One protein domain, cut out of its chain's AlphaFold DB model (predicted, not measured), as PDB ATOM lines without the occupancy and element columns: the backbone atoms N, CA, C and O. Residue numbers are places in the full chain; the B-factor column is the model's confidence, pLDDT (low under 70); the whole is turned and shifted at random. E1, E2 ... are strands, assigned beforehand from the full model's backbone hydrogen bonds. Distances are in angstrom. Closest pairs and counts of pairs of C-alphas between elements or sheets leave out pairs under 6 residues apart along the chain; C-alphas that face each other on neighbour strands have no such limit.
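What this domain is: This is residues 17 to 58 of the 210 residues of an uncharacterized protein of Aphis glycines (UniProt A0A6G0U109). This domain has little regular structure: a hairpin of two strands, E1 then E2, makes one end, and a long stretch with no named element, residues 17 to 35, reaches away from it, its residues 18 to 23 sticking out free. The printed part has 42 residues, with no named helix; the class is all strand, with 13 residues in the antiparallel sheet E1 - E2. The whole is flat, 41 by 25 by 12 A, and only just extended, close to loose, with a radius of gyration of the C-alphas of 13.9 A.

Where its parts are: E1, residues 36 to 41, begins at C-alpha 36 (7.317, -42.020, -14.350) and is 15.6 A long. E2, residues 44 to 50, is 18.3 A long and ends at C-alpha 50 (6.770, -41.950, -18.717).

How they stand to each other: E1 and E2 form a hairpin with a tight link, antiparallel at 155 degrees. C-alphas 36 and 50 face each other at 4.4 A. N 37 and O 49, 2.8 A, are within hydrogen-bond range.

The domain as a whole: The farthest C-alphas, of Asp 19 and Gly 43, are 41.9 A apart. The printed part has no cut. The pLDDT is under 70 at residues 21 to 22, 42 to 45 and 54 to 58.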
ATOM      1  N   THR A  17       9.328 -25.085 -33.161       76.44
ATOM      2  CA  THR A  17       8.264 -24.761 -34.120       76.44
ATOM      3  C   THR A  17       8.378 -25.699 -35.318       76.44
ATOM      4  O   THR A  17       9.427 -25.732 -35.957       76.44
ATOM      5  N   GLY A  18       7.338 -26.492 -35.583       71.81
ATOM      6  CA  GLY A  18       7.285 -27.374 -36.745       71.81
ATOM      7  C   GLY A  18       6.948 -26.618 -38.030       71.81
ATOM      8  O   GLY A  18       6.327 -25.554 -37.996       71.81
ATOM      9  N   ASP A  19       7.318 -27.203 -39.170       73.94
ATOM     10  CA  ASP A  19       7.041 -26.658 -40.510       73.94
ATOM     11  C   ASP A  19       5.534 -26.589 -40.837       73.94
ATOM     12  O   ASP A  19       5.120 -25.897 -41.764       73.94
ATOM     13  N   ASP A  20       4.695 -27.286 -40.066       76.56
ATOM     14  CA  ASP A  20       3.230 -27.279 -40.152       76.56
ATOM     15  C   ASP A  20       2.567 -26.164 -39.318       76.56
ATOM     16  O   ASP A  20       1.338 -26.085 -39.244       76.56
ATOM     17  N   GLY A  21       3.368 -25.298 -38.686       68.56
ATOM     18  CA  GLY A  21       2.894 -24.204 -37.839       68.56
ATOM     19  C   GLY A  21       2.496 -24.627 -36.423       68.56
ATOM     20  O   GLY A  21       2.115 -23.767 -35.626       68.56
ATOM     21  N   TYR A  22       2.614 -25.913 -36.072       61.44
ATOM     22  CA  TYR A  22       2.382 -26.391 -34.712       61.44
ATOM     23  C   TYR A  22       3.710 -26.593 -33.967       61.44
ATOM     24  O   TYR A  22       4.645 -27.207 -34.484       61.44
ATOM     25  N   PRO A  23       3.834 -26.103 -32.718       70.44
ATOM     26  CA  PRO A  23       5.022 -26.354 -31.926       70.44
ATOM     27  C   PRO A  23       5.064 -27.819 -31.489       70.44
ATOM     28  O   PRO A  23       4.139 -28.351 -30.873       70.44
ATOM     29  N   THR A  24       6.189 -28.466 -31.751       76.56
ATOM     30  CA  THR A  24       6.533 -29.745 -31.149       76.56
ATOM     31  C   THR A  24       7.001 -29.483 -29.720       76.56
ATOM     32  O   THR A  24       8.149 -29.109 -29.488       76.56
ATOM     33  N   CYS A  25       6.089 -29.629 -28.758       70.25
ATOM     34  CA  CYS A  25       6.340 -29.304 -27.354       70.25
ATOM     35  C   CYS A  25       7.441 -30.169 -26.717       70.25
ATOM     36  O   CYS A  25       7.466 -31.392 -26.893       70.25
ATOM     37  N   GLN A  26       8.276 -29.529 -25.893       76.81
ATOM     38  CA  GLN A  26       9.258 -30.175 -25.019       76.81
ATOM     39  C   GLN A  26       8.626 -31.308 -24.195       76.81
ATOM     40  O   GLN A  26       7.565 -31.148 -23.585       76.81
ATOM     41  N   ARG A  27       9.324 -32.446 -24.108       76.88
ATOM     42  CA  ARG A  27       8.979 -33.566 -23.219       76.88
ATOM     43  C   ARG A  27      10.219 -34.035 -22.484       76.88
ATOM     44  O   ARG A  27      11.107 -34.631 -23.090       76.88
ATOM     45  N   ARG A  28      10.244 -33.788 -21.174       80.06
ATOM     46  CA  ARG A  28      11.353 -34.172 -20.292       80.06
ATOM     47  C   ARG A  28      11.425 -35.687 -20.140       80.06
ATOM     48  O   ARG A  28      10.398 -36.326 -19.891       80.06
ATOM     49  N   SER A  29      12.629 -36.228 -20.303       80.56
ATOM     50  CA  SER A  29      12.954 -37.614 -19.969       80.56
ATOM     51  C   SER A  29      12.922 -37.810 -18.446       80.56
ATOM     52  O   SER A  29      13.035 -36.817 -17.728       80.56
ATOM     53  N   PRO A  30      12.790 -39.042 -17.928       81.25
ATOM     54  CA  PRO A  30      12.943 -39.298 -16.494       81.25
ATOM     55  C   PRO A  30      14.271 -38.764 -15.923       81.25
ATOM     56  O   PRO A  30      14.278 -38.199 -14.836       81.25
ATOM     57  N   ASP A  31      15.358 -38.843 -16.698       81.31
ATOM     58  CA  ASP A  31      16.690 -38.358 -16.304       81.31
ATOM     59  C   ASP A  31      16.792 -36.817 -16.287       81.31
ATOM     60  O   ASP A  31      17.632 -36.257 -15.589       81.31
ATOM     61  N   ASP A  32      15.906 -36.117 -17.008       79.56
ATOM     62  CA  ASP A  32      15.825 -34.651 -17.086       79.56
ATOM     63  C   ASP A  32      14.629 -34.088 -16.273       79.56
ATOM     64  O   ASP A  32      14.017 -33.079 -16.642       79.56
ATOM     65  N   GLY A  33      14.236 -34.757 -15.181       78.19
ATOM     66  CA  GLY A  33      13.144 -34.317 -14.296       78.19
ATOM     67  C   GLY A  33      11.732 -34.581 -14.839       78.19
ATOM     68  O   GLY A  33      10.776 -33.890 -14.479       78.19
ATOM     69  N   GLY A  34      11.595 -35.541 -15.753       78.75
ATOM     70  CA  GLY A  34      10.321 -36.085 -16.214       78.75
ATOM     71  C   GLY A  34       9.730 -37.100 -15.237       78.75
ATOM     72  O   GLY A  34      10.428 -37.664 -14.401       78.75
ATOM     73  N   TYR A  35       8.423 -37.342 -15.336       80.56
ATOM     74  CA  TYR A  35       7.708 -38.204 -14.398       80.56
ATOM     75  C   TYR A  35       7.561 -39.627 -14.946       80.56
ATOM     76  O   TYR A  35       7.348 -39.820 -16.149       80.56
ATOM     77  N   THR A  36       7.625 -40.617 -14.053       83.69
ATOM     78  CA  THR A  36       7.317 -42.020 -14.350       83.69
ATOM     79  C   THR A  36       6.246 -42.552 -13.409       83.69
ATOM     80  O   THR A  36       6.319 -42.333 -12.203       83.69
ATOM     81  N   ALA A  37       5.283 -43.299 -13.945       82.12
ATOM     82  CA  ALA A  37       4.250 -43.998 -13.188       82.12
ATOM     83  C   ALA A  37       4.238 -45.484 -13.547       82.12
ATOM     84  O   ALA A  37       4.415 -45.847 -14.708       82.12
ATOM     85  N   ILE A  38       3.970 -46.343 -12.569       84.56
ATOM     86  CA  ILE A  38       3.742 -47.770 -12.803       84.56
ATOM     87  C   ILE A  38       2.233 -47.988 -12.877       84.56
ATOM     88  O   ILE A  38       1.515 -47.703 -11.919       84.56
ATOM     89  N   LEU A  39       1.738 -48.473 -14.016       79.94
ATOM     90  CA  LEU A  39       0.321 -48.767 -14.208       79.94
ATOM     91  C   LEU A  39       0.087 -50.280 -14.209       79.94
ATOM     92  O   LEU A  39       0.786 -51.032 -14.890       79.94
ATOM     93  N   LYS A  40      -0.944 -50.720 -13.482       77.44
ATOM     94  CA  LYS A  40      -1.482 -52.083 -13.567       77.44
ATOM     95  C   LYS A  40      -2.618 -52.108 -14.580       77.44
ATOM     96  O   LYS A  40      -3.658 -51.488 -14.361       77.44
ATOM     97  N   VAL A  41      -2.431 -52.827 -15.680       74.69
ATOM     98  CA  VAL A  41      -3.478 -53.018 -16.692       74.69
ATOM     99  C   VAL A  41      -4.232 -54.306 -16.375       74.69
ATOM    100  O   VAL A  41      -3.633 -55.312 -16.002       74.69
ATOM    101  N   ARG A  42      -5.566 -54.286 -16.483       51.56
ATOM    102  CA  ARG A  42      -6.408 -55.450 -16.164       51.56
ATOM    103  C   ARG A  42      -5.950 -56.679 -16.959       51.56
ATOM    104  O   ARG A  42      -6.067 -56.695 -18.179       51.56
ATOM    105  N   GLY A  43      -5.467 -57.697 -16.245       69.31
ATOM    106  CA  GLY A  43      -5.081 -58.995 -16.802       69.31
ATOM    107  C   GLY A  43      -3.613 -59.162 -17.212       69.31
ATOM    108  O   GLY A  43      -3.278 -60.258 -17.648       69.31
ATOM    109  N   GLN A  44      -2.733 -58.156 -17.069       66.00
ATOM    110  CA  GLN A  44      -1.297 -58.288 -17.386       66.00
ATOM    111  C   GLN A  44      -0.377 -57.328 -16.600       66.00
ATOM    112  O   GLN A  44      -0.833 -56.409 -15.923       66.00
ATOM    113  N   THR A  45       0.928 -57.618 -16.702       69.00
ATOM    114  CA  THR A  45       2.113 -57.072 -16.013       69.00
ATOM    115  C   THR A  45       2.114 -55.558 -15.784       69.00
ATOM    116  O   THR A  45       1.637 -54.781 -16.610       69.00
ATOM    117  N   GLU A  46       2.725 -55.147 -14.669       78.00
ATOM    118  CA  GLU A  46       3.053 -53.750 -14.373       78.00
ATOM    119  C   GLU A  46       3.859 -53.126 -15.521       78.00
ATOM    120  O   GLU A  46       4.921 -53.621 -15.900       78.00
ATOM    121  N   ILE A  47       3.339 -52.039 -16.089       81.00
ATOM    122  CA  ILE A  47       4.009 -51.269 -17.140       81.00
ATOM    123  C   ILE A  47       4.497 -49.941 -16.574       81.00
ATOM    124  O   ILE A  47       3.727 -49.177 -15.995       81.00
ATOM    125  N   VAL A  48       5.779 -49.653 -16.788       81.81
ATOM    126  CA  VAL A  48       6.366 -48.345 -16.486       81.81
ATOM    127  C   VAL A  48       6.040 -47.386 -17.627       81.81
ATOM    128  O   VAL A  48       6.364 -47.626 -18.794       81.81
ATOM    129  N   VAL A  49       5.377 -46.296 -17.276       83.69
ATOM    130  CA  VAL A  49       4.911 -45.245 -18.171       83.69
ATOM    131  C   VAL A  49       5.667 -43.971 -17.838       83.69
ATOM    132  O   VAL A  49       5.847 -43.645 -16.672       83.69
ATOM    133  N   ASP A  50       6.105 -43.243 -18.858       83.81
ATOM    134  CA  ASP A  50       6.770 -41.950 -18.717       83.81
ATOM    135  C   ASP A  50       6.085 -40.870 -19.569       83.81
ATOM    136  O   ASP A  50       5.085 -41.111 -20.255       83.81
ATOM    137  N   ASN A  51       6.661 -39.671 -19.575       78.69
ATOM    138  CA  ASN A  51       6.170 -38.519 -20.329       78.69
ATOM    139  C   ASN A  51       6.001 -38.739 -21.851       78.69
ATOM    140  O   ASN A  51       5.353 -37.917 -22.508       78.69
ATOM    141  N   ARG A  52       6.530 -39.822 -22.449       74.38
ATOM    142  CA  ARG A  52       6.293 -40.164 -23.871       74.38
ATOM    143  C   ARG A  52       4.864 -40.618 -24.143       74.38
ATOM    144  O   ARG A  52       4.420 -40.583 -25.289       74.38
ATOM    145  N   TRP A  53       4.162 -41.056 -23.103       70.88
ATOM    146  CA  TRP A  53       2.800 -41.575 -23.190       70.88
ATOM    147  C   TRP A  53       1.727 -40.508 -22.972       70.88
ATOM    148  O   TRP A  53       0.553 -40.763 -23.226       70.88
ATOM    149  N   VAL A  54       2.112 -39.304 -22.536       69.94
ATOM    150  CA  VAL A  54       1.184 -38.177 -22.400       69.94
ATOM    151  C   VAL A  54       0.767 -37.723 -23.801       69.94
ATOM    152  O   VAL A  54       1.595 -37.272 -24.583       69.94
ATOM    153  N   VAL A  55      -0.503 -37.827 -24.162       64.19
ATOM    154  CA  VAL A  55      -0.976 -37.433 -25.499       64.19
ATOM    155  C   VAL A  55      -1.087 -35.896 -25.558       64.19
ATOM    156  O   VAL A  55      -1.675 -35.316 -24.646       64.19
ATOM    157  N   PRO A  56      -0.501 -35.198 -26.561       60.84
ATOM    158  CA  PRO A  56      -0.762 -33.773 -26.772       60.84
ATOM    159  C   PRO A  56      -2.257 -33.559 -27.026       60.84
ATOM    160  O   PRO A  56      -2.924 -34.483 -27.482       60.84
ATOM    161  N   TYR A  57      -2.767 -32.359 -26.734       56.84
ATOM    162  CA  TYR A  57      -4.177 -31.976 -26.890       56.84
ATOM    163  C   TYR A  57      -4.896 -32.739 -28.022       56.84
ATOM    164  O   TYR A  57      -4.574 -32.592 -29.201       56.84
ATOM    165  N   CYS A  58      -5.857 -33.588 -27.651       60.75
ATOM    166  CA  CYS A  58      -6.633 -34.400 -28.578       60.75
ATOM    167  C   CYS A  58      -8.065 -33.877 -28.588       60.75
ATOM    168  O   CYS A  58      -8.797 -34.072 -27.623       60.75
TER     169      CYS A  58